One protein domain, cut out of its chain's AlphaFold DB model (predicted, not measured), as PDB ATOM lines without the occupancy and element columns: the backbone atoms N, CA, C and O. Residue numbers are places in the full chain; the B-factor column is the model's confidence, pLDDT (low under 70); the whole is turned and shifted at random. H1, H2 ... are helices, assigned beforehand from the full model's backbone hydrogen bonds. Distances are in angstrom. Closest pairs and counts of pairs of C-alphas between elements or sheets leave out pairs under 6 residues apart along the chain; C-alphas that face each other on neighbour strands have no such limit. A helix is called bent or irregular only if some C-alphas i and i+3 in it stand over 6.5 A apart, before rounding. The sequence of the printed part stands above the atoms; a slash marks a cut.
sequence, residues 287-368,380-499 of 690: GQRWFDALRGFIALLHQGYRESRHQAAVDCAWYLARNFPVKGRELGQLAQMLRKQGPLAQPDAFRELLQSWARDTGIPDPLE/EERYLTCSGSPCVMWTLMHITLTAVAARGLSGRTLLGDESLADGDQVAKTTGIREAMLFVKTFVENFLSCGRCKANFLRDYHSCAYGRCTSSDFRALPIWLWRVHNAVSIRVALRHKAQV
ATOM      1  N   GLY A 287     -10.370   6.798 -38.527       82.31
ATOM      2  CA  GLY A 287     -10.622   8.085 -39.177       82.31
ATOM      3  C   GLY A 287     -11.608   8.034 -40.347       82.31
ATOM      4  O   GLY A 287     -12.419   8.944 -40.496       82.31
ATOM      5  N   GLN A 288     -11.615   6.959 -41.141       86.62
ATOM      6  CA  GLN A 288     -12.546   6.814 -42.267       86.62
ATOM      7  C   GLN A 288     -14.000   6.678 -41.794       86.62
ATOM      8  O   GLN A 288     -14.897   7.271 -42.394       86.62
ATOM      9  N   ARG A 289     -14.238   5.998 -40.663       89.94
ATOM     10  CA  ARG A 289     -15.573   5.920 -40.052       89.94
ATOM     11  C   ARG A 289     -16.051   7.270 -39.525       89.94
ATOM     12  O   ARG A 289     -17.250   7.539 -39.554       89.94
ATOM     13  N   TRP A 290     -15.143   8.130 -39.051       92.94
ATOM     14  CA  TRP A 290     -15.513   9.479 -38.604       92.94
ATOM     15  C   TRP A 290     -16.062  10.314 -39.757       92.94
ATOM     16  O   TRP A 290     -17.081  10.980 -39.592       92.94
ATOM     17  N   PHE A 291     -15.435  10.234 -40.933       91.19
ATOM     18  CA  PHE A 291     -15.923  10.928 -42.125       91.19
ATOM     19  C   PHE A 291     -17.303  10.429 -42.560       91.19
ATOM     20  O   PHE A 291     -18.185  11.249 -42.821       91.19
ATOM     21  N   ASP A 292     -17.525   9.113 -42.575       91.38
ATOM     22  CA  ASP A 292     -18.843   8.544 -42.874       91.38
ATOM     23  C   ASP A 292     -19.905   8.977 -41.858       91.38
ATOM     24  O   ASP A 292     -21.016   9.341 -42.245       91.38
ATOM     25  N   ALA A 293     -19.568   8.997 -40.566       94.50
ATOM     26  CA  ALA A 293     -20.460   9.469 -39.512       94.50
ATOM     27  C   ALA A 293     -20.826  10.953 -39.665       94.50
ATOM     28  O   ALA A 293     -22.000  11.298 -39.531       94.50
ATOM     29  N   LEU A 294     -19.864  11.827 -39.985       93.88
ATOM     30  CA  LEU A 294     -20.123  13.254 -40.220       93.88
ATOM     31  C   LEU A 294     -20.977  13.480 -41.472       93.88
ATOM     32  O   LEU A 294     -21.965  14.213 -41.417       93.88
ATOM     33  N   ARG A 295     -20.655  12.805 -42.581       91.50
ATOM     34  CA  ARG A 295     -21.482  12.835 -43.800       91.50
ATOM     35  C   ARG A 295     -22.897  12.346 -43.511       91.50
ATOM     36  O   ARG A 295     -23.867  12.981 -43.920       91.50
ATOM     37  N   GLY A 296     -23.011  11.255 -42.758       92.12
ATOM     38  CA  GLY A 296     -24.278  10.696 -42.309       92.12
ATOM     39  C   GLY A 296     -25.085  11.661 -41.449       92.12
ATOM     40  O   GLY A 296     -26.277  11.826 -41.683       92.12
ATOM     41  N   PHE A 297     -24.447  12.347 -40.500       95.69
ATOM     42  CA  PHE A 297     -25.085  13.383 -39.688       95.69
ATOM     43  C   PHE A 297     -25.698  14.483 -40.565       95.69
ATOM     44  O   PHE A 297     -26.883  14.787 -40.428       95.69
ATOM     45  N   ILE A 298     -24.930  15.021 -41.518       93.75
ATOM     46  CA  ILE A 298     -25.398  16.068 -42.439       93.75
ATOM     47  C   ILE A 298     -26.544  15.554 -43.312       93.75
ATOM     48  O   ILE A 298     -27.564  16.231 -43.443       93.75
ATOM     49  N   ALA A 299     -26.416  14.349 -43.873       90.38
ATOM     50  CA  ALA A 299     -27.452  13.735 -44.698       90.38
ATOM     51  C   ALA A 299     -28.763  13.533 -43.915       90.38
ATOM     52  O   ALA A 299     -29.843  13.866 -44.408       90.38
ATOM     53  N   LEU A 300     -28.678  13.066 -42.666       93.12
ATOM     54  CA  LEU A 300     -29.835  12.862 -41.791       93.12
ATOM     55  C   LEU A 300     -30.496  14.184 -41.385       93.12
ATOM     56  O   LEU A 300     -31.726  14.262 -41.367       93.12
ATOM     57  N   LEU A 301     -29.723  15.246 -41.127       94.94
ATOM     58  CA  LEU A 301     -30.286  16.585 -40.941       94.94
ATOM     59  C   LEU A 301     -30.970  17.072 -42.226       94.94
ATOM     60  O   LEU A 301     -32.122  17.494 -42.190       94.94
ATOM     61  N   HIS A 302     -30.301  16.965 -43.373       90.69
ATOM     62  CA  HIS A 302     -30.820  17.393 -44.673       90.69
ATOM     63  C   HIS A 302     -32.169  16.727 -45.022       90.69
ATOM     64  O   HIS A 302     -33.073  17.364 -45.577       90.69
ATOM     65  N   GLN A 303     -32.320  15.442 -44.694       86.75
ATOM     66  CA  GLN A 303     -33.534  14.658 -44.941       86.75
ATOM     67  C   GLN A 303     -34.609  14.887 -43.867       86.75
ATOM     68  O   GLN A 303     -35.785  15.132 -44.172       86.75
ATOM     69  N   GLY A 304     -34.207  14.815 -42.600       89.94
ATOM     70  CA  GLY A 304     -35.097  14.784 -41.446       89.94
ATOM     71  C   GLY A 304     -35.478  16.152 -40.886       89.94
ATOM     72  O   GLY A 304     -36.396  16.219 -40.064       89.94
ATOM     73  N   TYR A 305     -34.824  17.242 -41.299       94.50
ATOM     74  CA  TYR A 305     -35.076  18.562 -40.726       94.50
ATOM     75  C   TYR A 305     -36.498  19.049 -40.980       94.50
ATOM     76  O   TYR A 305     -37.013  19.030 -42.099       94.50
ATOM     77  N   ARG A 306     -37.120  19.553 -39.920       92.38
ATOM     78  CA  ARG A 306     -38.382  20.288 -39.945       92.38
ATOM     79  C   ARG A 306     -38.232  21.470 -38.996       92.38
ATOM     80  O   ARG A 306     -37.468  21.381 -38.039       92.38
ATOM     81  N   GLU A 307     -39.023  22.518 -39.195       93.88
ATOM     82  CA  GLU A 307     -39.084  23.678 -38.291       93.88
ATOM     83  C   GLU A 307     -39.225  23.257 -36.814       93.88
ATOM     84  O   GLU A 307     -38.458  23.692 -35.961       93.88
ATOM     85  N   SER A 308     -40.111  22.293 -36.528       93.69
ATOM     86  CA  SER A 308     -40.336  21.740 -35.183       93.69
ATOM     87  C   SER A 308     -39.159  20.940 -34.610       93.69
ATOM     88  O   SER A 308     -39.154  20.625 -33.427       93.69
ATOM     89  N   ARG A 309     -38.181  20.575 -35.443       96.38
ATOM     90  CA  ARG A 309     -36.975  19.814 -35.079       96.38
ATOM     91  C   ARG A 309     -35.730  20.698 -35.068       96.38
ATOM     92  O   ARG A 309     -34.622  20.189 -34.919       96.38
ATOM     93  N   HIS A 310     -35.888  22.012 -35.241       97.56
ATOM     94  CA  HIS A 310     -34.754  22.922 -35.324       97.56
ATOM     95  C   HIS A 310     -33.905  22.912 -34.057       97.56
ATOM     96  O   HIS A 310     -32.689  22.785 -34.154       97.56
ATOM     97  N   GLN A 311     -34.540  22.949 -32.884       98.06
ATOM     98  CA  GLN A 311     -33.805  22.896 -31.624       98.06
ATOM     99  C   GLN A 311     -33.019  21.587 -31.482       98.06
ATOM    100  O   GLN A 311     -31.844  21.622 -31.147       98.06
ATOM    101  N   ALA A 312     -33.607  20.446 -31.860       98.12
ATOM    102  CA  ALA A 312     -32.893  19.170 -31.867       98.12
ATOM    103  C   ALA A 312     -31.675  19.182 -32.811       98.12
ATOM    104  O   ALA A 312     -30.650  18.593 -32.488       98.12
ATOM    105  N   ALA A 313     -31.752  19.871 -33.958       98.12
ATOM    106  CA  ALA A 313     -30.609  20.020 -34.861       98.12
ATOM    107  C   ALA A 313     -29.489  20.862 -34.225       98.12
ATOM    108  O   ALA A 313     -28.323  20.474 -34.299       98.12
ATOM    109  N   VAL A 314     -29.845  21.972 -33.564       98.00
ATOM    110  CA  VAL A 314     -28.908  22.817 -32.803       98.00
ATOM    111  C   VAL A 314     -28.249  22.011 -31.684       98.00
ATOM    112  O   VAL A 314     -27.024  22.001 -31.580       98.00
ATOM    113  N   ASP A 315     -29.045  21.308 -30.879       97.62
ATOM    114  CA  ASP A 315     -28.574  20.552 -29.718       97.62
ATOM    115  C   ASP A 315     -27.665  19.396 -30.135       97.62
ATOM    116  O   ASP A 315     -26.601  19.209 -29.550       97.62
ATOM    117  N   CYS A 316     -28.028  18.649 -31.183       98.31
ATOM    118  CA  CYS A 316     -27.181  17.582 -31.711       98.31
ATOM    119  C   CYS A 316     -25.871  18.125 -32.296       98.31
ATOM    120  O   CYS A 316     -24.820  17.554 -32.015       98.31
ATOM    121  N   ALA A 317     -25.900  19.227 -33.056       97.56
ATOM    122  CA  ALA A 317     -24.680  19.844 -33.583       97.56
ATOM    123  C   ALA A 317     -23.766  20.340 -32.449       97.56
ATOM    124  O   ALA A 317     -22.567  20.076 -32.468       97.56
ATOM    125  N   TRP A 318     -24.333  20.981 -31.422       96.62
ATOM    126  CA  TRP A 318     -23.583  21.458 -30.257       96.62
ATOM    127  C   TRP A 318     -23.005  20.309 -29.425       96.62
ATOM    128  O   TRP A 318     -21.857  20.358 -28.984       96.62
ATOM    129  N   TYR A 319     -23.786  19.246 -29.229       96.81
ATOM    130  CA  TYR A 319     -23.340  18.058 -28.515       96.81
ATOM    131  C   TYR A 319     -22.187  17.367 -29.252       96.81
ATOM    132  O   TYR A 319     -21.182  17.021 -28.630       96.81
ATOM    133  N   LEU A 320     -22.295  17.208 -30.575       96.81
ATOM    134  CA  LEU A 320     -21.225  16.650 -31.400       96.81
ATOM    135  C   LEU A 320     -19.989  17.555 -31.412       96.81
ATOM    136  O   LEU A 320     -18.886  17.041 -31.290       96.81
ATOM    137  N   ALA A 321     -20.145  18.879 -31.448       95.44
ATOM    138  CA  ALA A 321     -19.021  19.817 -31.373       95.44
ATOM    139  C   ALA A 321     -18.142  19.617 -30.122       95.44
ATOM    140  O   ALA A 321     -16.928  19.811 -30.163       95.44
ATOM    141  N   ARG A 322     -18.762  19.211 -29.005       94.25
ATOM    142  CA  ARG A 322     -18.089  18.945 -27.724       94.25
ATOM    143  C   ARG A 322     -17.561  17.519 -27.584       94.25
ATOM    144  O   ARG A 322     -16.635  17.299 -26.816       94.25
ATOM    145  N   ASN A 323     -18.174  16.545 -28.256       95.31
ATOM    146  CA  ASN A 323     -17.960  15.128 -27.944       95.31
ATOM    147  C   ASN A 323     -17.443  14.291 -29.115       95.31
ATOM    148  O   ASN A 323     -16.868  13.225 -28.886       95.31
ATOM    149  N   PHE A 324     -17.620  14.741 -30.353       96.00
ATOM    150  CA  PHE A 324     -17.112  14.031 -31.519       96.00
ATOM    151  C   PHE A 324     -15.582  14.202 -31.615       96.00
ATOM    152  O   PHE A 324     -15.086  15.283 -31.302       96.00
ATOM    153  N   PRO A 325     -14.803  13.170 -31.996       93.25
ATOM    154  CA  PRO A 325     -13.332  13.224 -31.921       93.25
ATOM    155  C   PRO A 325     -12.626  14.195 -32.880       93.25
ATOM    156  O   PRO A 325     -11.409  14.363 -32.776       93.25
ATOM    157  N   VAL A 326     -13.343  14.735 -33.868       92.62
ATOM    158  CA  VAL A 326     -12.817  15.591 -34.944       92.62
ATOM    159  C   VAL A 326     -13.839  16.664 -35.317       92.62
ATOM    160  O   VAL A 326     -15.030  16.489 -35.052       92.62
ATOM    161  N   LYS A 327     -13.402  17.743 -35.977       93.75
ATOM    162  CA  LYS A 327     -14.284  18.796 -36.514       93.75
ATOM    163  C   LYS A 327     -15.172  19.486 -35.475       93.75
ATOM    164  O   LYS A 327     -16.264  19.965 -35.796       93.75
ATOM    165  N   GLY A 328     -14.734  19.546 -34.217       92.81
ATOM    166  CA  GLY A 328     -15.517  20.152 -33.145       92.81
ATOM    167  C   GLY A 328     -15.771  21.635 -33.378       92.81
ATOM    168  O   GLY A 328     -16.899  22.101 -33.212       92.81
ATOM    169  N   ARG A 329     -14.756  22.372 -33.846       93.25
ATOM    170  CA  ARG A 329     -14.879  23.796 -34.189       93.25
ATOM    171  C   ARG A 329     -15.937  24.036 -35.263       93.25
ATOM    172  O   ARG A 329     -16.811  24.879 -35.082       93.25
ATOM    173  N   GLU A 330     -15.879  23.285 -36.353       95.31
ATOM    174  CA  GLU A 330     -16.791  23.379 -37.489       95.31
ATOM    175  C   GLU A 330     -18.228  23.023 -37.084       95.31
ATOM    176  O   GLU A 330     -19.169  23.745 -37.419       95.31
ATOM    177  N   LEU A 331     -18.419  21.956 -36.301       95.88
ATOM    178  CA  LEU A 331     -19.726  21.585 -35.744       95.88
ATOM    179  C   LEU A 331     -20.263  22.647 -34.771       95.88
ATOM    180  O   LEU A 331     -21.465  22.916 -34.726       95.88
ATOM    181  N   GLY A 332     -19.374  23.296 -34.022       94.69
ATOM    182  CA  GLY A 332     -19.705  24.436 -33.176       94.69
ATOM    183  C   GLY A 332     -20.200  25.632 -33.978       94.69
ATOM    184  O   GLY A 332     -21.222  26.228 -33.632       94.69
ATOM    185  N   GLN A 333     -19.516  25.948 -35.080       95.69
ATOM    186  CA  GLN A 333     -19.944  26.977 -36.031       95.69
ATOM    187  C   GLN A 333     -21.314  26.642 -36.627       95.69
ATOM    188  O   GLN A 333     -22.169  27.524 -36.684       95.69
ATOM    189  N   LEU A 334     -21.568  25.377 -36.991       96.62
ATOM    190  CA  LEU A 334     -22.887  24.932 -37.451       96.62
ATOM    191  C   LEU A 334     -23.961  25.212 -36.403       96.62
ATOM    192  O   LEU A 334     -24.976  25.833 -36.703       96.62
ATOM    193  N   ALA A 335     -23.743  24.780 -35.165       97.31
ATOM    194  CA  ALA A 335     -24.706  24.976 -34.091       97.31
ATOM    195  C   ALA A 335     -24.978  26.467 -33.810       97.31
ATOM    196  O   ALA A 335     -26.133  26.857 -33.628       97.31
ATOM    197  N   GLN A 336     -23.942  27.315 -33.823       96.38
ATOM    198  CA  GLN A 336     -24.087  28.770 -33.682       96.38
ATOM    199  C   GLN A 336     -24.858  29.385 -34.852       96.38
ATOM    200  O   GLN A 336     -25.764  30.190 -34.635       96.38
ATOM    201  N   MET A 337     -24.534  28.982 -36.081       96.94
ATOM    202  CA  MET A 337     -25.227  29.417 -37.290       96.94
ATOM    203  C   MET A 337     -26.707  29.033 -37.238       96.94
ATOM    204  O   MET A 337     -27.562  29.887 -37.466       96.94
ATOM    205  N   LEU A 338     -27.023  27.786 -36.875       97.38
ATOM    206  CA  LEU A 338     -28.398  27.319 -36.717       97.38
ATOM    207  C   LEU A 338     -29.138  28.123 -35.647       97.38
ATOM    208  O   LEU A 338     -30.210  28.651 -35.927       97.38
ATOM    209  N   ARG A 339     -28.541  28.301 -34.462       97.50
ATOM    210  CA  ARG A 339     -29.138  29.090 -33.375       97.50
ATOM    211  C   ARG A 339     -29.418  30.536 -33.795       97.50
ATOM    212  O   ARG A 339     -30.475  31.060 -33.468       97.50
ATOM    213  N   LYS A 340     -28.488  31.170 -34.518       97.19
ATOM    214  CA  LYS A 340     -28.642  32.541 -35.030       97.19
ATOM    215  C   LYS A 340     -29.739  32.638 -36.090       97.19
ATOM    216  O   LYS A 340     -30.490  33.607 -36.095       97.19
ATOM    217  N   GLN A 341     -29.812  31.659 -36.991       97.75
ATOM    218  CA  GLN A 341     -30.805  31.630 -38.063       97.75
ATOM    219  C   GLN A 341     -32.223  31.380 -37.535       97.75
ATOM    220  O   GLN A 341     -33.193  31.892 -38.096       97.75
ATOM    221  N   GLY A 342     -32.340  30.590 -36.467       97.31
ATOM    222  CA  GLY A 342     -33.614  30.146 -35.925       97.31
ATOM    223  C   GLY A 342     -34.339  29.140 -36.833       97.31
ATOM    224  O   GLY A 342     -33.813  28.705 -37.865       97.31
ATOM    225  N   PRO A 343     -35.562  28.730 -36.449       96.88
ATOM    226  CA  PRO A 343     -36.332  27.743 -37.195       96.88
ATOM    227  C   PRO A 343     -36.641  28.186 -38.632       96.88
ATOM    228  O   PRO A 343     -37.211  29.248 -38.872       96.88
ATOM    229  N   LEU A 344     -36.309  27.330 -39.600       94.19
ATOM    230  CA  LEU A 344     -36.578  27.543 -41.017       94.19
ATOM    231  C   LEU A 344     -37.840  26.784 -41.432       94.19
ATOM    232  O   LEU A 344     -37.910  25.556 -41.358       94.19
ATOM    233  N   ALA A 345     -38.845  27.522 -41.902       87.62
ATOM    234  CA  ALA A 345     -40.117  26.945 -42.336       87.62
ATOM    235  C   ALA A 345     -39.992  26.108 -43.622       87.62
ATOM    236  O   ALA A 345     -40.743  25.149 -43.814       87.62
ATOM    237  N   GLN A 346     -39.067  26.481 -44.513       85.31
ATOM    238  CA  GLN A 346     -38.811  25.786 -45.773       85.31
ATOM    239  C   GLN A 346     -37.585  24.875 -45.634       85.31
ATOM    240  O   GLN A 346     -36.499  25.378 -45.334       85.31
ATOM    241  N   PRO A 347     -37.719  23.558 -45.884       87.56
ATOM    242  CA  PRO A 347     -36.588  22.638 -45.835       87.56
ATOM    243  C   PRO A 347     -35.450  23.026 -46.784       87.56
ATOM    244  O   PRO A 347     -34.297  22.877 -46.409       87.56
ATOM    245  N   ASP A 348     -35.744  23.563 -47.971       87.38
ATOM    246  CA  ASP A 348     -34.707  23.917 -48.952       87.38
ATOM    247  C   ASP A 348     -33.766  25.016 -48.458       87.38
ATOM    248  O   ASP A 348     -32.556  24.863 -48.582       87.38
ATOM    249  N   ALA A 349     -34.286  26.035 -47.768       91.62
ATOM    250  CA  ALA A 349     -33.452  27.056 -47.137       91.62
ATOM    251  C   ALA A 349     -32.491  26.450 -46.095       91.62
ATOM    252  O   ALA A 349     -31.332  26.845 -45.998       91.62
ATOM    253  N   PHE A 350     -32.950  25.452 -45.329       94.31
ATOM    254  CA  PHE A 350     -32.091  24.740 -44.378       94.31
ATOM    255  C   PHE A 350     -31.030  23.890 -45.091       94.31
ATOM    256  O   PHE A 350     -29.887  23.826 -44.643       94.31
ATOM    257  N   ARG A 351     -31.384  23.257 -46.215       91.38
ATOM    258  CA  ARG A 351     -30.450  22.463 -47.028       91.38
ATOM    259  C   ARG A 351     -29.366  23.331 -47.647       91.38
ATOM    260  O   ARG A 351     -28.204  22.952 -47.591       91.38
ATOM    261  N   GLU A 352     -29.730  24.483 -48.199       92.25
ATOM    262  CA  GLU A 352     -28.782  25.457 -48.746       92.25
ATOM    263  C   GLU A 352     -27.815  25.954 -47.669       92.25
ATOM    264  O   GLU A 352     -26.607  25.988 -47.897       92.25
ATOM    265  N   LEU A 353     -28.333  26.251 -46.473       95.25
ATOM    266  CA  LEU A 353     -27.529  26.636 -45.317       95.25
ATOM    267  C   LEU A 353     -26.545  25.529 -44.904       95.25
ATOM    268  O   LEU A 353     -25.362  25.807 -44.713       95.25
ATOM    269  N   LEU A 354     -26.999  24.272 -44.815       94.31
ATOM    270  CA  LEU A 354     -26.121  23.134 -44.513       94.31
ATOM    271  C   LEU A 354     -25.056  22.912 -45.591       94.31
ATOM    272  O   LEU A 354     -23.902  22.663 -45.257       94.31
ATOM    273  N   GLN A 355     -25.431  23.001 -46.867       90.75
ATOM    274  CA  GLN A 355     -24.511  22.828 -47.991       90.75
ATOM    275  C   GLN A 355     -23.465  23.944 -48.038       90.75
ATOM    276  O   GLN A 355     -22.302  23.671 -48.317       90.75
ATOM    277  N   SER A 356     -23.856  25.195 -47.759       93.38
ATOM    278  CA  SER A 356     -22.900  26.303 -47.653       93.38
ATOM    279  C   SER A 356     -21.893  26.028 -46.550       93.38
ATOM    280  O   SER A 356     -20.700  26.006 -46.818       93.38
ATOM    281  N   TRP A 357     -22.370  25.705 -45.347       95.06
ATOM    282  CA  TRP A 357     -21.487  25.403 -44.226       95.06
ATOM    283  C   TRP A 357     -20.553  24.219 -44.506       95.06
ATOM    284  O   TRP A 357     -19.364  24.310 -44.209       95.06
ATOM    285  N   ALA A 358     -21.051  23.132 -45.102       92.50
ATOM    286  CA  ALA A 358     -20.226  21.973 -45.445       92.50
ATOM    287  C   ALA A 358     -19.092  22.363 -46.412       92.50
ATOM    288  O   ALA A 358     -17.926  22.086 -46.133       92.50
ATOM    289  N   ARG A 359     -19.414  23.106 -47.484       91.00
ATOM    290  CA  ARG A 359     -18.413  23.631 -48.428       91.00
ATOM    291  C   ARG A 359     -17.396  24.545 -47.748       91.00
ATOM    292  O   ARG A 359     -16.198  24.355 -47.933       91.00
ATOM    293  N   ASP A 360     -17.862  25.494 -46.939       94.06
ATOM    294  CA  ASP A 360     -17.011  26.505 -46.295       94.06
ATOM    295  C   ASP A 360     -16.052  25.889 -45.261       94.06
ATOM    296  O   ASP A 360     -14.986  26.436 -44.981       94.06
ATOM    297  N   THR A 361     -16.411  24.733 -44.702       92.25
ATOM    298  CA  THR A 361     -15.625  24.027 -43.682       92.25
ATOM    299  C   THR A 361     -14.788  22.870 -44.227       92.25
ATOM    300  O   THR A 361     -14.062  22.215 -43.474       92.25
ATOM    301  N   GLY A 362     -14.880  22.590 -45.532       89.19
ATOM    302  CA  GLY A 362     -14.222  21.443 -46.157       89.19
ATOM    303  C   GLY A 362     -14.713  20.093 -45.625       89.19
ATOM    304  O   GLY A 362     -14.036  19.077 -45.804       89.19
ATOM    305  N   ILE A 363     -15.864  20.058 -44.945       85.94
ATOM    306  CA  ILE A 363     -16.544  18.805 -44.641       85.94
ATOM    307  C   ILE A 363     -17.223  18.390 -45.941       85.94
ATOM    308  O   ILE A 363     -18.039  19.159 -46.444       85.94
ATOM    309  N   PRO A 364     -16.906  17.210 -46.505       77.69
ATOM    310  CA  PRO A 364     -17.431  16.852 -47.809       77.69
ATOM    311  C   PRO A 364     -18.951  16.930 -47.780       77.69
ATOM    312  O   PRO A 364     -19.586  16.253 -46.960       77.69
ATOM    313  N   ASP A 365     -19.519  17.761 -48.650       77.25
ATOM    314  CA  ASP A 365     -20.964  17.837 -48.763       77.25
ATOM    315  C   ASP A 365     -21.432  16.428 -49.181       77.25
ATOM    316  O   ASP A 365     -20.932  15.882 -50.171       77.25
ATOM    317  N   PRO A 366     -22.343  15.767 -48.433       69.88
ATOM    318  CA  PRO A 366     -22.868  14.459 -48.837       69.88
ATOM    319  C   PRO A 366     -23.515  14.496 -50.237       69.88
ATOM    320  O   PRO A 366     -23.763  13.448 -50.845       69.88
ATOM    321  N   LEU A 367     -23.768  15.705 -50.745       68.31
ATOM    322  CA  LEU A 367     -24.318  16.029 -52.048       68.31
ATOM    323  C   LEU A 367     -23.275  16.606 -53.031       68.31
ATOM    324  O   LEU A 367     -23.630  16.893 -54.174       68.31
ATOM    325  N   GLU A 368     -22.003  16.766 -52.646       68.50
ATOM    326  CA  GLU A 368     -20.938  17.195 -53.564       68.50
ATOM    327  C   GLU A 368     -20.606  16.104 -54.587       68.50
ATOM    328  O   GLU A 368     -20.706  14.907 -54.317       68.50
ATOM    329  N   GLU A 380     -24.295   4.474 -51.767       56.62
ATOM    330  CA  GLU A 380     -23.548   3.407 -51.081       56.62
ATOM    331  C   GLU A 380     -22.065   3.389 -51.459       56.62
ATOM    332  O   GLU A 380     -21.237   3.021 -50.637       56.62
ATOM    333  N   GLU A 381     -21.712   3.839 -52.665       59.50
ATOM    334  CA  GLU A 381     -20.313   3.983 -53.091       59.50
ATOM    335  C   GLU A 381     -19.620   5.191 -52.441       59.50
ATOM    336  O   GLU A 381     -18.398   5.318 -52.506       59.50
ATOM    337  N   ARG A 382     -20.385   6.109 -51.833       74.06
ATOM    338  CA  ARG A 382     -19.859   7.356 -51.258       74.06
ATOM    339  C   ARG A 382     -19.391   7.223 -49.823       74.06
ATOM    340  O   ARG A 382     -18.533   8.003 -49.401       74.06
ATOM    341  N   TYR A 383     -19.975   6.304 -49.073       83.44
ATOM    342  CA  TYR A 383     -19.484   5.978 -47.747       83.44
ATOM    343  C   TYR A 383     -18.331   4.989 -47.891       83.44
ATOM    344  O   TYR A 383     -18.406   4.032 -48.658       83.44
ATOM    345  N   LEU A 384     -17.246   5.235 -47.170       83.69
ATOM    346  CA  LEU A 384     -16.050   4.399 -47.256       83.69
ATOM    347  C   LEU A 384     -16.255   3.050 -46.556       83.69
ATOM    348  O   LEU A 384     -15.739   2.030 -47.000       83.69
ATOM    349  N   THR A 385     -17.004   3.065 -45.459       84.06
ATOM    350  CA  THR A 385     -17.152   1.967 -44.494       84.06
ATOM    351  C   THR A 385     -18.605   1.537 -44.289       84.06
ATOM    352  O   THR A 385     -18.861   0.471 -43.736       84.06
ATOM    353  N   CYS A 386     -19.571   2.352 -44.716       84.81
ATOM    354  CA  CYS A 386     -20.991   2.118 -44.474       84.81
ATOM    355  C   CYS A 386     -21.787   1.826 -45.746       84.81
ATOM    356  O   CYS A 386     -21.583   2.440 -46.779       84.81
ATOM    357  N   SER A 387     -22.796   0.962 -45.652       78.50
ATOM    358  CA  SER A 387     -23.721   0.658 -46.757       78.50
ATOM    359  C   SER A 387     -25.051   1.418 -46.656       78.50
ATOM    360  O   SER A 387     -26.084   0.939 -47.118       78.50
ATOM    361  N   GLY A 388     -25.063   2.599 -46.021       83.94
ATOM    362  CA  GLY A 388     -26.266   3.431 -45.979       83.94
ATOM    363  C   GLY A 388     -26.524   4.276 -44.738       83.94
ATOM    364  O   GLY A 388     -25.756   4.256 -43.777       83.94
ATOM    365  N   SER A 389     -27.675   4.969 -44.745       87.00
ATOM    366  CA  SER A 389     -28.100   5.869 -43.661       87.00
ATOM    367  C   SER A 389     -28.237   5.185 -42.288       87.00
ATOM    368  O   SER A 389     -27.783   5.775 -41.304       87.00
ATOM    369  N   PRO A 390     -28.740   3.932 -42.156       89.88
ATOM    370  CA  PRO A 390     -28.765   3.272 -40.853       89.88
ATOM    371  C   PRO A 390     -27.354   2.990 -40.319       89.88
ATOM    372  O   PRO A 390     -27.112   3.161 -39.127       89.88
ATOM    373  N   CYS A 391     -26.415   2.604 -41.193       90.56
ATOM    374  CA  CYS A 391     -25.034   2.321 -40.803       90.56
ATOM    375  C   CYS A 391     -24.327   3.575 -40.285       90.56
ATOM    376  O   CYS A 391     -23.751   3.545 -39.197       90.56
ATOM    377  N   VAL A 392     -24.404   4.692 -41.014       92.75
ATOM    378  CA  VAL A 392     -23.747   5.941 -40.590       92.75
ATOM    379  C   VAL A 392     -24.374   6.526 -39.329       92.75
ATOM    380  O   VAL A 392     -23.657   7.087 -38.508       92.75
ATOM    381  N   MET A 393     -25.681   6.331 -39.114       95.19
ATOM    382  CA  MET A 393     -26.350   6.716 -37.870       95.19
ATOM    383  C   MET A 393     -25.800   5.928 -36.674       95.19
ATOM    384  O   MET A 393     -25.402   6.524 -35.674       95.19
ATOM    385  N   TRP A 394     -25.749   4.593 -36.771       96.12
ATOM    386  CA  TRP A 394     -25.162   3.750 -35.725       96.12
ATOM    387  C   TRP A 394     -23.695   4.089 -35.487       96.12
ATOM    388  O   TRP A 394     -23.281   4.219 -34.339       96.12
ATOM    389  N   THR A 395     -22.936   4.291 -36.562       95.62
ATOM    390  CA  THR A 395     -21.513   4.637 -36.508       95.62
ATOM    391  C   THR A 395     -21.300   5.972 -35.795       95.62
ATOM    392  O   THR A 395     -20.501   6.031 -34.864       95.62
ATOM    393  N   LEU A 396     -22.075   7.013 -36.125       97.44
ATOM    394  CA  LEU A 396     -22.049   8.307 -35.435       97.44
ATOM    395  C   LEU A 396     -22.293   8.155 -33.929       97.44
ATOM    396  O   LEU A 396     -21.527   8.687 -33.124       97.44
ATOM    397  N   MET A 397     -23.341   7.427 -33.540       98.19
ATOM    398  CA  MET A 397     -23.690   7.247 -32.128       98.19
ATOM    399  C   MET A 397     -22.617   6.445 -31.378       98.19
ATOM    400  O   MET A 397     -22.210   6.857 -30.293       98.19
ATOM    401  N   HIS A 398     -22.103   5.359 -31.968       98.00
ATOM    402  CA  HIS A 398     -21.045   4.538 -31.370       98.00
ATOM    403  C   HIS A 398     -19.727   5.293 -31.218       98.00
ATOM    404  O   HIS A 398     -19.154   5.270 -30.131       98.00
ATOM    405  N   ILE A 399     -19.276   6.026 -32.243       97.44
ATOM    406  CA  ILE A 399     -18.080   6.882 -32.148       97.44
ATOM    407  C   ILE A 399     -18.247   7.895 -31.022       97.44
ATOM    408  O   ILE A 399     -17.372   8.025 -30.168       97.44
ATOM    409  N   THR A 400     -19.385   8.588 -30.995       97.88
ATOM    410  CA  THR A 400     -19.621   9.660 -30.028       97.88
ATOM    411  C   THR A 400     -19.651   9.124 -28.598       97.88
ATOM    412  O   THR A 400     -18.970   9.669 -27.733       97.88
ATOM    413  N   LEU A 401     -20.391   8.043 -28.328       98.19
ATOM    414  CA  LEU A 401     -20.454   7.464 -26.981       98.19
ATOM    415  C   LEU A 401     -19.131   6.830 -26.550       98.19
ATOM    416  O   LEU A 401     -18.764   6.953 -25.384       98.19
ATOM    417  N   THR A 402     -18.402   6.199 -27.470       97.69
ATOM    418  CA  THR A 402     -17.078   5.632 -27.175       97.69
ATOM    419  C   THR A 402     -16.078   6.740 -26.841       97.69
ATOM    420  O   THR A 402     -15.313   6.609 -25.890       97.69
ATOM    421  N   ALA A 403     -16.129   7.873 -27.549       96.50
ATOM    422  CA  ALA A 403     -15.298   9.037 -27.254       96.50
ATOM    423  C   ALA A 403     -15.640   9.671 -25.894       96.50
ATOM    424  O   ALA A 403     -14.739  10.030 -25.140       96.50
ATOM    425  N   VAL A 404     -16.930   9.785 -25.552       96.62
ATOM    426  CA  VAL A 404     -17.371  10.236 -24.217       96.62
ATOM    427  C   VAL A 404     -16.866   9.289 -23.135       96.62
ATOM    428  O   VAL A 404     -16.316   9.747 -22.138       96.62
ATOM    429  N   ALA A 405     -17.012   7.979 -23.343       96.38
ATOM    430  CA  ALA A 405     -16.560   6.974 -22.394       96.38
ATOM    431  C   ALA A 405     -15.046   7.040 -22.166       96.38
ATOM    432  O   ALA A 405     -14.600   7.067 -21.026       96.38
ATOM    433  N   ALA A 406     -14.264   7.130 -23.243       94.50
ATOM    434  CA  ALA A 406     -12.813   7.215 -23.169       94.50
ATOM    435  C   ALA A 406     -12.338   8.456 -22.396       94.50
ATOM    436  O   ALA A 406     -11.504   8.319 -21.506       94.50
ATOM    437  N   ARG A 407     -12.915   9.639 -22.667       93.75
ATOM    438  CA  ARG A 407     -12.610  10.869 -21.907       93.75
ATOM    439  C   ARG A 407     -13.040  10.770 -20.444       93.75
ATOM    440  O   ARG A 407     -12.337  11.241 -19.560       93.75
ATOM    441  N   GLY A 408     -14.201  10.169 -20.185       93.62
ATOM    442  CA  GLY A 408     -14.722   9.999 -18.832       93.62
ATOM    443  C   GLY A 408     -13.904   9.031 -17.977       93.62
ATOM    444  O   GLY A 408     -13.798   9.236 -16.774       93.62
ATOM    445  N   LEU A 409     -13.298   8.011 -18.591       91.69
ATOM    446  CA  LEU A 409     -12.419   7.062 -17.904       91.69
ATOM    447  C   LEU A 409     -11.018   7.619 -17.660       91.69
ATOM    448  O   LEU A 409     -10.474   7.404 -16.587       91.69
ATOM    449  N   SER A 410     -10.442   8.331 -18.632       90.25
ATOM    450  CA  SER A 410      -9.099   8.908 -18.487       90.25
ATOM    451  C   SER A 410      -9.087  10.226 -17.709       90.25
ATOM    452  O   SER A 410      -8.031  10.669 -17.263       90.25
ATOM    453  N   GLY A 411     -10.231  10.913 -17.618       89.62
ATOM    454  CA  GLY A 411     -10.302  12.299 -17.151       89.62
ATOM    455  C   GLY A 411      -9.562  13.290 -18.063       89.62
ATOM    456  O   GLY A 411      -9.305  14.420 -17.655       89.62
ATOM    457  N   ARG A 412      -9.187  12.876 -19.283       89.31
ATOM    458  CA  ARG A 412      -8.344  13.628 -20.228       89.31
ATOM    459  C   ARG A 412      -9.004  13.709 -21.607       89.31
ATOM    460  O   ARG A 412      -9.847  12.886 -21.963       89.31
ATOM    461  N   THR A 413      -8.603  14.696 -22.406       89.19
ATOM    462  CA  THR A 413      -8.980  14.781 -23.826       89.19
ATOM    463  C   THR A 413      -8.325  13.657 -24.635       89.19
ATOM    464  O   THR A 413      -7.344  13.045 -24.206       89.19
ATOM    465  N   LEU A 414      -8.887  13.342 -25.807       89.25
ATOM    466  CA  LEU A 414      -8.261  12.377 -26.715       89.25
ATOM    467  C   LEU A 414      -7.023  13.011 -27.383       89.25
ATOM    468  O   LEU A 414      -6.938  14.226 -27.561       89.25
ATOM    469  N   LEU A 415      -6.047  12.209 -27.798       87.06
ATOM    470  CA  LEU A 415      -4.920  12.722 -28.577       87.06
ATOM    471  C   LEU A 415      -5.403  13.156 -29.968       87.06
ATOM    472  O   LEU A 415      -6.120  12.422 -30.658       87.06
ATOM    473  N   GLY A 416      -5.027  14.372 -30.373       84.31
ATOM    474  CA  GLY A 416      -5.506  15.009 -31.606       84.31
ATOM    475  C   GLY A 416      -7.003  15.333 -31.589       84.31
ATOM    476  O   GLY A 416      -7.626  15.368 -32.644       84.31
ATOM    477  N   ASP A 417      -7.614  15.431 -30.407       83.56
ATOM    478  CA  ASP A 417      -9.016  15.813 -30.246       83.56
ATOM    479  C   ASP A 417      -9.238  17.239 -30.758       83.56
ATOM    480  O   ASP A 417      -8.631  18.181 -30.264       83.56
ATOM    481  N   GLU A 418     -10.106  17.388 -31.755       84.00
ATOM    482  CA  GLU A 418     -10.507  18.700 -32.280       84.00
ATOM    483  C   GLU A 418     -11.860  19.152 -31.704       84.00
ATOM    484  O   GLU A 418     -12.503  20.050 -32.260       84.00
ATOM    485  N   SER A 419     -12.355  18.500 -30.643       80.81
ATOM    486  CA  SER A 419     -13.550  18.960 -29.934       80.81
ATOM    487  C   SER A 419     -13.346  20.369 -29.366       80.81
ATOM    488  O   SER A 419     -12.228  20.794 -29.085       80.81
ATOM    489  N   LEU A 420     -14.439  21.110 -29.166       76.88
ATOM    490  CA  LEU A 420     -14.429  22.464 -28.581       76.88
ATOM    491  C   LEU A 420     -13.974  22.528 -27.103       76.88
ATOM    492  O   LEU A 420     -14.307  23.476 -26.399       76.88
ATOM    493  N   ALA A 421     -13.231  21.536 -26.613       61.41
ATOM    494  CA  ALA A 421     -12.684  21.518 -25.262       61.41
ATOM    495  C   ALA A 421     -11.566  22.559 -25.027       61.41
ATOM    496  O   ALA A 421     -11.145  22.737 -23.888       61.41
ATOM    497  N   ASP A 422     -11.110  23.250 -26.078       49.09
ATOM    498  CA  ASP A 422     -10.048  24.259 -26.021       49.09
ATOM    499  C   ASP A 422     -10.593  25.645 -25.624       49.09
ATOM    500  O   ASP A 422     -10.943  26.490 -26.451       49.09
ATOM    501  N   GLY A 423     -10.685  25.870 -24.316       56.81
ATOM    502  CA  GLY A 423     -10.940  27.159 -23.678       56.81
ATOM    503  C   GLY A 423     -10.948  26.994 -22.158       56.81
ATOM    504  O   GLY A 423     -11.254  25.911 -21.678       56.81
ATOM    505  N   ASP A 424     -10.638  28.052 -21.402       51.03
ATOM    506  CA  ASP A 424     -10.479  28.093 -19.925       51.03
ATOM    507  C   ASP A 424     -11.622  27.451 -19.100       51.03
ATOM    508  O   ASP A 424     -11.505  27.226 -17.896       51.03
ATOM    509  N   GLN A 425     -12.738  27.104 -19.741       55.09
ATOM    510  CA  GLN A 425     -13.662  26.110 -19.218       55.09
ATOM    511  C   GLN A 425     -13.142  24.714 -19.548       55.09
ATOM    512  O   GLN A 425     -13.574  24.122 -20.538       55.09
ATOM    513  N   VAL A 426     -12.250  24.190 -18.695       54.06
ATOM    514  CA  VAL A 426     -11.917  22.755 -18.630       54.06
ATOM    515  C   VAL A 426     -13.197  21.981 -18.906       54.06
ATOM    516  O   VAL A 426     -14.147  22.064 -18.122       54.06
ATOM    517  N   ALA A 427     -13.259  21.352 -20.083       59.62
ATOM    518  CA  ALA A 427     -14.498  20.859 -20.653       59.62
ATOM    519  C   ALA A 427     -15.180  19.953 -19.640       59.62
ATOM    520  O   ALA A 427     -14.732  18.829 -19.412       59.62
ATOM    521  N   LYS A 428     -16.245  20.463 -19.010       84.19
ATOM    522  CA  LYS A 428     -17.062  19.693 -18.080       84.19
ATOM    523  C   LYS A 428     -17.374  18.374 -18.767       84.19
ATOM    524  O   LYS A 428     -18.051  18.374 -19.802       84.19
ATOM    525  N   THR A 429     -16.822  17.289 -18.222       87.88
ATOM    526  CA  THR A 429     -16.956  15.957 -18.797       87.88
ATOM    527  C   THR A 429     -18.435  15.693 -19.008       87.88
ATOM    528  O   THR A 429     -19.239  15.821 -18.081       87.88
ATOM    529  N   THR A 430     -18.803  15.390 -20.248       94.50
ATOM    530  CA  THR A 430     -20.187  15.108 -20.612       94.50
ATOM    531  C   THR A 430     -20.712  13.969 -19.751       94.50
ATOM    532  O   THR A 430     -20.118  12.894 -19.702       94.50
ATOM    533  N   GLY A 431     -21.822  14.203 -19.054       95.69
ATOM    534  CA  GLY A 431     -22.388  13.203 -18.153       95.69
ATOM    535  C   GLY A 431     -23.018  12.030 -18.909       95.69
ATOM    536  O   GLY A 431     -23.525  12.186 -20.020       95.69
ATOM    537  N   ILE A 432     -23.085  10.861 -18.265       96.75
ATOM    538  CA  ILE A 432     -23.717   9.642 -18.814       96.75
ATOM    539  C   ILE A 432     -25.155   9.915 -19.281       96.75
ATOM    540  O   ILE A 432     -25.542   9.569 -20.399       96.75
ATOM    541  N   ARG A 433     -25.950  10.602 -18.450       96.62
ATOM    542  CA  ARG A 433     -27.344  10.943 -18.772       96.62
ATOM    543  C   ARG A 433     -27.454  11.873 -19.982       96.62
ATOM    544  O   ARG A 433     -28.347  11.680 -20.805       96.62
ATOM    545  N   GLU A 434     -26.562  12.857 -20.091       97.50
ATOM    546  CA  GLU A 434     -26.504  13.783 -21.232       97.50
ATOM    547  C   GLU A 434     -26.211  13.010 -22.526       97.50
ATOM    548  O   GLU A 434     -26.902  13.186 -23.528       97.50
ATOM    549  N   ALA A 435     -25.271  12.063 -22.471       98.12
ATOM    550  CA  ALA A 435     -24.901  11.242 -23.614       98.12
ATOM    551  C   ALA A 435     -26.021  10.308 -24.087       98.12
ATOM    552  O   ALA A 435     -26.298  10.208 -25.284       98.12
ATOM    553  N   MET A 436     -26.738   9.675 -23.157       98.00
ATOM    554  CA  MET A 436     -27.926   8.888 -23.500       98.00
ATOM    555  C   MET A 436     -29.062   9.757 -24.051       98.00
ATOM    556  O   MET A 436     -29.820   9.303 -24.914       98.00
ATOM    557  N   LEU A 437     -29.219  10.989 -23.556       97.94
ATOM    558  CA  LEU A 437     -30.226  11.925 -24.058       97.94
ATOM    559  C   LEU A 437     -29.918  12.351 -25.496       97.94
ATOM    560  O   LEU A 437     -30.839  12.389 -26.307       97.94
ATOM    561  N   PHE A 438     -28.647  12.580 -25.843       98.38
ATOM    562  CA  PHE A 438     -28.236  12.832 -27.226       98.38
ATOM    563  C   PHE A 438     -28.711  11.721 -28.173       98.38
ATOM    564  O   PHE A 438     -29.359  12.018 -29.177       98.38
ATOM    565  N   VAL A 439     -28.464  10.449 -27.834       98.50
ATOM    566  CA  VAL A 439     -28.899   9.306 -28.658       98.50
ATOM    567  C   VAL A 439     -30.421   9.309 -28.838       98.50
ATOM    568  O   VAL A 439     -30.903   9.175 -29.964       98.50
ATOM    569  N   LYS A 440     -31.188   9.517 -27.755       98.38
ATOM    570  CA  LYS A 440     -32.656   9.624 -27.830       98.38
ATOM    571  C   LYS A 440     -33.082  10.747 -28.765       98.38
ATOM    572  O   LYS A 440     -33.849  10.495 -29.692       98.38
ATOM    573  N   THR A 441     -32.595  11.960 -28.519       98.25
ATOM    574  CA  THR A 441     -32.957  13.156 -29.284       98.25
ATOM    575  C   THR A 441     -32.631  12.970 -30.760       98.25
ATOM    576  O   THR A 441     -33.457  13.295 -31.613       98.25
ATOM    577  N   PHE A 442     -31.471  12.391 -31.075       98.25
ATOM    578  CA  PHE A 442     -31.057  12.170 -32.453       98.25
ATOM    579  C   PHE A 442     -31.962  11.156 -33.169       98.25
ATOM    580  O   PHE A 442     -32.489  11.453 -34.242       98.25
ATOM    581  N   VAL A 443     -32.234  10.000 -32.551       97.44
ATOM    582  CA  VAL A 443     -33.117   8.972 -33.130       97.44
ATOM    583  C   VAL A 443     -34.554   9.476 -33.280       97.44
ATOM    584  O   VAL A 443     -35.170   9.295 -34.329       97.44
ATOM    585  N   GLU A 444     -35.099  10.137 -32.261       96.62
ATOM    586  CA  GLU A 444     -36.469  10.662 -32.263       96.62
ATOM    587  C   GLU A 444     -36.714  11.640 -33.420       96.62
ATOM    588  O   GLU A 444     -37.740  11.577 -34.110       96.62
ATOM    589  N   ASN A 445     -35.742  12.515 -33.674       96.19
ATOM    590  CA  ASN A 445     -35.905  13.610 -34.619       96.19
ATOM    591  C   ASN A 445     -35.435  13.267 -36.037       96.19
ATOM    592  O   ASN A 445     -36.055  13.738 -36.991       96.19
ATOM    593  N   PHE A 446     -34.403  12.436 -36.198       95.69
ATOM    594  CA  PHE A 446     -33.729  12.279 -37.494       95.69
ATOM    595  C   PHE A 446     -33.759  10.862 -38.079       95.69
ATOM    596  O   PHE A 446     -33.476  10.707 -39.264       95.69
ATOM    597  N   LEU A 447     -34.195   9.835 -37.334       93.38
ATOM    598  CA  LEU A 447     -34.457   8.522 -37.934       93.38
ATOM    599  C   LEU A 447     -35.741   8.570 -38.783       93.38
ATOM    600  O   LEU A 447     -36.825   8.839 -38.265       93.38
ATOM    601  N   SER A 448     -35.629   8.293 -40.084       89.31
ATOM    602  CA  SER A 448     -36.753   8.315 -41.043       89.31
ATOM    603  C   SER A 448     -37.698   7.110 -40.904       89.31
ATOM    604  O   SER A 448     -38.896   7.190 -41.185       89.31
ATOM    605  N   CYS A 449     -37.169   5.978 -40.439       90.88
ATOM    606  CA  CYS A 449     -37.928   4.756 -40.205       90.88
ATOM    607  C   CYS A 449     -38.776   4.864 -38.923       90.88
ATOM    608  O   CYS A 449     -38.275   4.607 -37.823       90.88
ATOM    609  N   GLY A 450     -40.072   5.164 -39.049       87.19
ATOM    610  CA  GLY A 450     -40.963   5.349 -37.893       87.19
ATOM    611  C   GLY A 450     -41.060   4.131 -36.984       87.19
ATOM    612  O   GLY A 450     -40.995   4.254 -35.766       87.19
ATOM    613  N   ARG A 451     -41.118   2.921 -37.550       86.50
ATOM    614  CA  ARG A 451     -41.171   1.692 -36.743       86.50
ATOM    615  C   ARG A 451     -39.852   1.388 -36.033       86.50
ATOM    616  O   ARG A 451     -39.862   0.915 -34.899       86.50
ATOM    617  N   CYS A 452     -38.718   1.682 -36.668       90.50
ATOM    618  CA  CYS A 452     -37.405   1.573 -36.031       90.50
ATOM    619  C   CYS A 452     -37.300   2.558 -34.858       90.50
ATOM    620  O   CYS A 452     -36.897   2.170 -33.766       90.50
ATOM    621  N   LYS A 453     -37.741   3.804 -35.076       93.88
ATOM    622  CA  LYS A 453     -37.809   4.859 -34.062       93.88
ATOM    623  C   LYS A 453     -38.718   4.475 -32.900       93.88
ATOM    624  O   LYS A 453     -38.284   4.546 -31.759       93.88
ATOM    625  N   ALA A 454     -39.935   4.013 -33.171       91.44
ATOM    626  CA  ALA A 454     -40.881   3.589 -32.142       91.44
ATOM    627  C   ALA A 454     -40.332   2.429 -31.298       91.44
ATOM    628  O   ALA A 454     -40.417   2.470 -30.074       91.44
ATOM    629  N   ASN A 455     -39.709   1.428 -31.934       91.56
ATOM    630  CA  ASN A 455     -39.045   0.338 -31.216       91.56
ATOM    631  C   ASN A 455     -37.908   0.858 -30.328       91.56
ATOM    632  O   ASN A 455     -37.858   0.507 -29.155       91.56
ATOM    633  N   PHE A 456     -37.032   1.715 -30.863       96.06
ATOM    634  CA  PHE A 456     -35.939   2.301 -30.091       96.06
ATOM    635  C   PHE A 456     -36.456   3.120 -28.903       96.06
ATOM    636  O   PHE A 456     -35.978   2.944 -27.787       96.06
ATOM    637  N   LEU A 457     -37.445   3.992 -29.116       97.00
ATOM    638  CA  LEU A 457     -37.998   4.841 -28.060       97.00
ATOM    639  C   LEU A 457     -38.719   4.022 -26.992       97.00
ATOM    640  O   LEU A 457     -38.552   4.312 -25.811       97.00
ATOM    641  N   ARG A 458     -39.458   2.972 -27.370       94.94
ATOM    642  CA  ARG A 458     -40.038   2.032 -26.403       94.94
ATOM    643  C   ARG A 458     -38.944   1.413 -25.536       94.94
ATOM    644  O   ARG A 458     -39.038   1.505 -24.317       94.94
ATOM    645  N   ASP A 459     -37.911   0.846 -26.161       95.44
ATOM    646  CA  ASP A 459     -36.799   0.194 -25.464       95.44
ATOM    647  C   ASP A 459     -36.042   1.209 -24.568       95.44
ATOM    648  O   ASP A 459     -35.669   0.906 -23.433       95.44
ATOM    649  N   TYR A 460     -35.884   2.457 -25.023       97.25
ATOM    650  CA  TYR A 460     -35.314   3.550 -24.233       97.25
ATOM    651  C   TYR A 460     -36.177   3.864 -23.001       97.25
ATOM    652  O   TYR A 460     -35.683   3.876 -21.871       97.25
ATOM    653  N   HIS A 461     -37.474   4.109 -23.183       97.00
ATOM    654  CA  HIS A 461     -38.377   4.481 -22.093       97.00
ATOM    655  C   HIS A 461     -38.563   3.355 -21.075       97.00
ATOM    656  O   HIS A 461     -38.610   3.635 -19.881       97.00
ATOM    657  N   SER A 462     -38.557   2.094 -21.513       96.44
ATOM    658  CA  SER A 462     -38.668   0.925 -20.636       96.44
ATOM    659  C   SER A 462     -37.358   0.538 -19.937       96.44
ATOM    660  O   SER A 462     -37.264  -0.567 -19.410       96.44
ATOM    661  N   CYS A 463     -36.330   1.396 -19.970       97.00
ATOM    662  CA  CYS A 463     -35.009   1.110 -19.399       97.00
ATOM    663  C   CYS A 463     -34.365  -0.185 -19.942       97.00
ATOM    664  O   CYS A 463     -33.556  -0.803 -19.247       97.00
ATOM    665  N   ALA A 464     -34.709  -0.611 -21.164       95.81
ATOM    666  CA  ALA A 464     -34.226  -1.872 -21.709       95.81
ATOM    667  C   ALA A 464     -32.697  -1.876 -21.838       95.81
ATOM    668  O   ALA A 464     -32.048  -0.834 -21.989       95.81
ATOM    669  N   TYR A 465     -32.133  -3.083 -21.799       96.75
ATOM    670  CA  TYR A 465     -30.713  -3.332 -22.054       96.75
ATOM    671  C   TYR A 465     -29.757  -2.617 -21.081       96.75
ATOM    672  O   TYR A 465     -28.618  -2.306 -21.429       96.75
ATOM    673  N   GLY A 466     -30.220  -2.365 -19.852       95.62
ATOM    674  CA  GLY A 466     -29.409  -1.800 -18.773       95.62
ATOM    675  C   GLY A 466     -29.292  -0.274 -18.784       95.62
ATOM    676  O   GLY A 466     -28.482   0.259 -18.037       95.62
ATOM    677  N   ARG A 467     -30.100   0.450 -19.581       96.75
ATOM    678  CA  ARG A 467     -30.012   1.923 -19.695       96.75
ATOM    679  C   ARG A 467     -30.026   2.634 -18.337       96.75
ATOM    680  O   ARG A 467     -29.266   3.565 -18.112       96.75
ATOM    681  N   CYS A 468     -30.945   2.238 -17.460       96.25
ATOM    682  CA  CYS A 468     -31.173   2.921 -16.181       96.25
ATOM    683  C   CYS A 468     -30.234   2.455 -15.068       96.25
ATOM    684  O   CYS A 468     -30.190   3.085 -14.019       96.25
ATOM    685  N   THR A 469     -29.486   1.375 -15.297       96.06
ATOM    686  CA  THR A 469     -28.492   0.843 -14.360       96.06
ATOM    687  C   THR A 469     -27.063   1.221 -14.759       96.06
ATOM    688  O   THR A 469     -26.128   0.882 -14.046       96.06
ATOM    689  N   SER A 470     -26.867   1.906 -15.892       93.50
ATOM    690  CA  SER A 470     -25.561   2.412 -16.322       93.50
ATOM    691  C   SER A 470     -25.097   3.558 -15.421       93.50
ATOM    692  O   SER A 470     -25.566   4.688 -15.556       93.50
ATOM    693  N   SER A 471     -24.167   3.266 -14.514       93.12
ATOM    694  CA  SER A 471     -23.580   4.240 -13.586       93.12
ATOM    695  C   SER A 471     -22.149   4.651 -13.935       93.12
ATOM    696  O   SER A 471     -21.647   5.613 -13.365       93.12
ATOM    697  N   ASP A 472     -21.493   3.948 -14.859       94.75
ATOM    698  CA  ASP A 472     -20.116   4.220 -15.271       94.75
ATOM    699  C   ASP A 472     -20.006   4.570 -16.766       94.75
ATOM    700  O   ASP A 472     -20.920   4.352 -17.571       94.75
ATOM    701  N   PHE A 473     -18.866   5.149 -17.141       96.44
ATOM    702  CA  PHE A 473     -18.595   5.561 -18.515       96.44
ATOM    703  C   PHE A 473     -18.442   4.379 -19.485       96.44
ATOM    704  O   PHE A 473     -18.809   4.523 -20.651       96.44
ATOM    705  N   ARG A 474     -17.973   3.204 -19.036       95.50
ATOM    706  CA  ARG A 474     -17.853   1.994 -19.880       95.50
ATOM    707  C   ARG A 474     -19.228   1.485 -20.310       95.50
ATOM    708  O   ARG A 474     -19.408   1.027 -21.439       95.50
ATOM    709  N   ALA A 475     -20.221   1.632 -19.442       96.75
ATOM    710  CA  ALA A 475     -21.585   1.196 -19.661       96.75
ATOM    711  C   ALA A 475     -22.291   1.982 -20.776       96.75
ATOM    712  O   ALA A 475     -23.266   1.472 -21.322       96.75
ATOM    713  N   LEU A 476     -21.816   3.177 -21.158       97.19
ATOM    714  CA  LEU A 476     -22.406   3.980 -22.239       97.19
ATOM    715  C   LEU A 476     -22.346   3.289 -23.613       97.19
ATOM    716  O   LEU A 476     -23.409   2.988 -24.168       97.19
ATOM    717  N   PRO A 477     -21.157   3.031 -24.197       98.00
ATOM    718  CA  PRO A 477     -21.069   2.350 -25.483       98.00
ATOM    719  C   PRO A 477     -21.570   0.907 -25.383       98.00
ATOM    720  O   PRO A 477     -22.194   0.425 -26.323       98.00
ATOM    721  N   ILE A 478     -21.406   0.240 -24.232       98.12
ATOM    722  CA  ILE A 478     -21.934  -1.115 -24.015       98.12
ATOM    723  C   ILE A 478     -23.469  -1.142 -24.025       98.12
ATOM    724  O   ILE A 478     -24.059  -2.026 -24.642       98.12
ATOM    725  N   TRP A 479     -24.149  -0.168 -23.416       98.12
ATOM    726  CA  TRP A 479     -25.607  -0.049 -23.506       98.12
ATOM    727  C   TRP A 479     -26.058   0.088 -24.962       98.12
ATOM    728  O   TRP A 479     -26.925  -0.661 -25.419       98.12
ATOM    729  N   LEU A 480     -25.445   1.003 -25.717       98.25
ATOM    730  CA  LEU A 480     -25.798   1.202 -27.120       98.25
ATOM    731  C   LEU A 480     -25.482  -0.040 -27.969       98.25
ATOM    732  O   LEU A 480     -26.251  -0.385 -28.868       98.25
ATOM    733  N   TRP A 481     -24.389  -0.739 -27.665       98.00
ATOM    734  CA  TRP A 481     -24.014  -2.015 -28.275       98.00
ATOM    735  C   TRP A 481     -25.064  -3.098 -28.023       98.00
ATOM    736  O   TRP A 481     -25.504  -3.744 -28.974       98.00
ATOM    737  N   ARG A 482     -25.566  -3.234 -26.788       97.69
ATOM    738  CA  ARG A 482     -26.675  -4.146 -26.460       97.69
ATOM    739  C   ARG A 482     -27.934  -3.802 -27.251       97.69
ATOM    740  O   ARG A 482     -28.535  -4.691 -27.850       97.69
ATOM    741  N   VAL A 483     -28.309  -2.519 -27.315       97.19
ATOM    742  CA  VAL A 483     -29.458  -2.060 -28.118       97.19
ATOM    743  C   VAL A 483     -29.272  -2.457 -29.587       97.19
ATOM    744  O   VAL A 483     -30.190  -3.008 -30.199       97.19
ATOM    745  N   HIS A 484     -28.084  -2.218 -30.151       96.19
ATOM    746  CA  HIS A 484     -27.771  -2.556 -31.538       96.19
ATOM    747  C   HIS A 484     -27.847  -4.073 -31.776       96.19
ATOM    748  O   HIS A 484     -28.547  -4.512 -32.686       96.19
ATOM    749  N   ASN A 485     -27.245  -4.889 -30.910       94.31
ATOM    750  CA  ASN A 485     -27.288  -6.350 -31.010       94.31
ATOM    751  C   ASN A 485     -28.695  -6.929 -30.823       94.31
ATOM    752  O   ASN A 485     -29.062  -7.887 -31.506       94.31
ATOM    753  N   ALA A 486     -29.526  -6.326 -29.972       93.94
ATOM    754  CA  ALA A 486     -30.932  -6.695 -29.859       93.94
ATOM    755  C   ALA A 486     -31.705  -6.406 -31.154       93.94
ATOM    756  O   ALA A 486     -32.552  -7.200 -31.572       93.94
ATOM    757  N   VAL A 487     -31.411  -5.288 -31.829       92.06
ATOM    758  CA  VAL A 487     -31.933  -5.014 -33.177       92.06
ATOM    759  C   VAL A 487     -31.425  -6.063 -34.168       92.06
ATOM    760  O   VAL A 487     -32.251  -6.646 -34.869       92.06
ATOM    761  N   SER A 488     -30.124  -6.371 -34.184       88.38
ATOM    762  CA  SER A 488     -29.534  -7.378 -35.075       88.38
ATOM    763  C   SER A 488     -30.170  -8.754 -34.909       88.38
ATOM    764  O   SER A 488     -30.508  -9.380 -35.910       88.38
ATOM    765  N   ILE A 489     -30.428  -9.201 -33.674       86.56
ATOM    766  CA  ILE A 489     -31.126 -10.468 -33.412       86.56
ATOM    767  C   ILE A 489     -32.579 -10.403 -33.879       86.56
ATOM    768  O   ILE A 489     -33.031 -11.322 -34.558       86.56
ATOM    769  N   ARG A 490     -33.330  -9.337 -33.567       87.00
ATOM    770  CA  ARG A 490     -34.727  -9.201 -34.030       87.00
ATOM    771  C   ARG A 490     -34.815  -9.248 -35.555       87.00
ATOM    772  O   ARG A 490     -35.692  -9.915 -36.099       87.00
ATOM    773  N   VAL A 491     -33.886  -8.581 -36.236       82.25
ATOM    774  CA  VAL A 491     -33.761  -8.594 -37.698       82.25
ATOM    775  C   VAL A 491     -33.359  -9.988 -38.194       82.25
ATOM    776  O   VAL A 491     -34.003 -10.511 -39.098       82.25
ATOM    777  N   ALA A 492     -32.363 -10.637 -37.583       77.56
ATOM    778  CA  ALA A 492     -31.932 -11.997 -37.917       77.56
ATOM    779  C   ALA A 492     -33.077 -13.013 -37.795       77.56
ATOM    780  O   ALA A 492     -33.344 -13.751 -38.738       77.56
ATOM    781  N   LEU A 493     -33.792 -13.007 -36.666       78.81
ATOM    782  CA  LEU A 493     -34.956 -13.856 -36.415       78.81
ATOM    783  C   LEU A 493     -36.054 -13.611 -37.449       78.81
ATOM    784  O   LEU A 493     -36.593 -14.559 -38.013       78.81
ATOM    785  N   ARG A 494     -36.342 -12.339 -37.747       75.75
ATOM    786  CA  ARG A 494     -37.338 -11.956 -38.753       75.75
ATOM    787  C   ARG A 494     -36.975 -12.436 -40.157       75.75
ATOM    788  O   ARG A 494     -37.863 -12.817 -40.909       75.75
ATOM    789  N   HIS A 495     -35.692 -12.440 -40.500       69.31
ATOM    790  CA  HIS A 495     -35.195 -12.894 -41.800       69.31
ATOM    791  C   HIS A 495     -34.770 -14.358 -41.835       69.31
ATOM    792  O   HIS A 495     -34.144 -14.774 -42.805       69.31
ATOM    793  N   LYS A 496     -35.060 -15.132 -40.784       72.12
ATOM    794  CA  LYS A 496     -34.654 -16.538 -40.709       72.12
ATOM    795  C   LYS A 496     -33.148 -16.737 -40.942       72.12
ATOM    796  O   LYS A 496     -32.716 -17.721 -41.534       72.12
ATOM    797  N   ALA A 497     -32.337 -15.780 -40.485       69.19
ATOM    798  CA  ALA A 497     -30.897 -15.829 -40.668       69.19
ATOM    799  C   ALA A 497     -30.323 -17.075 -39.982       69.19
ATOM    800  O   ALA A 497     -30.630 -17.370 -38.827       69.19
ATOM    801  N   GLN A 498     -29.474 -17.796 -40.709       66.56
ATOM    802  CA  GLN A 498     -28.864 -19.036 -40.230       66.56
ATOM    803  C   GLN A 498     -27.736 -18.819 -39.224       66.56
ATOM    804  O   GLN A 498     -27.322 -19.766 -38.565       66.56
ATOM    805  N   VAL A 499     -27.214 -17.599 -39.157       68.25
ATOM    806  CA  VAL A 499     -26.029 -17.248 -38.383       68.25
ATOM    807  C   VAL A 499     -26.381 -16.210 -37.332       68.25
ATOM    808  O   VAL A 499     -27.248 -15.357 -37.560       68.25
TER     809      VAL A 499
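Overview. This is residues 287 to 368 and 380 to 499 of the 690 residues of the protein "Sulfhydryl oxidase" of Alexandrium monilatum (UniProt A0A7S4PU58). Two helices, H5 and H6, stand side by side in the middle, with a block of four helices on one side of them and a looser group of three on the other. In the block, H1, H2, H3 and H4 make an up-and-down ring, and H1 and H2 cross the H5 and H6 pair; beyond that pair lie H7, H8 and H9, and residues 490 to 496 stick out. The printed part has 202 residues, with nine named helices in the order H1 to H9 and no named strand; its class is all helix. It is compact, with a radius of gyration of the C-alphas of 16.8 A and spans of 47 by 39 by 31 A.

Along the chain. H1, residues 287 to 304, begins with C-alpha 287 at (-10.622, 8.085, -39.177) and is 25.5 A long. H2, residues 307 to 323, is 25.0 A long and irregular: C-alphas 308 and 311 are 7.5 A apart. H3 is residues 328 to 341 and H4 residues 347 to 361. H5, residues 389 to 410, is the longest helix at 31.7 A, and its C-alpha 389 is at (-28.100, 5.869, -43.661). H6 is residues 432 to 446 and H7 residues 450 to 461. H8, residues 464 to 469, is irregular, with C-alphas 465 and 468 8.6 A apart. H9, residues 475 to 494, is 28.0 A long and ends with C-alpha 494 at (-37.338, -11.956, -38.753).

Arrangement. H1 to H6 and H9 form a bundle, a group of helices that touch one another in a chain of pairs, and H6 is the hub, touching five others. H5 and H6, a hairpin, only just touch, with 3 pairs of C-alphas within 8 A; the closest, Met 397 and Val 439, are 6.6 A apart. H1 touches H5 at a steep tilt of 57 degrees, the closest C-alphas being Ala 293 and Leu 396, 4.5 A. H2 touches H6 at a steep tilt of 40 degrees, closest at the C-alphas of Arg 309 and Asn 445, 6.3 A. H2 and H3 are a hairpin, closest at the C-alphas of Ala 321 and Gly 328, 3.9 A. H4 touches H1 at a shallow tilt of 23 degrees, opposite ways, closest at the C-alphas of His 302 and Arg 351, 5.6 A. H7 touches H6, closest at the C-alphas of Glu 444 and Lys 453, 6.2 A. H9 touches H5, closest at the C-alphas of Leu 401 and Pro 477, 5.4 A, and H8 touches H9. H3 and H9 are apart. Every O i to N i+4 pair is within hydrogen-bond range in H1, H3, H4, H5, H6, H7 and H9; H2 has 11 of 13, and H8 0 of 2 beside 2 of 3 O i to N i+3 pairs.

Size, cuts and confidence. The C-alphas of Asp 424 and Lys 496 are the two farthest apart, 54.8 A. Residues 369 to 379 are not printed, and C-alphas 368 and 380 are 14.3 A apart across this cut, in the link from H4 to H5. The link from H5 to H6, 21 residues, is long. The mean pLDDT of the printed part is 90.2; under 70 are residues 366 to 368, 380 to 381, 421 to 427, 495 and 497 to 499.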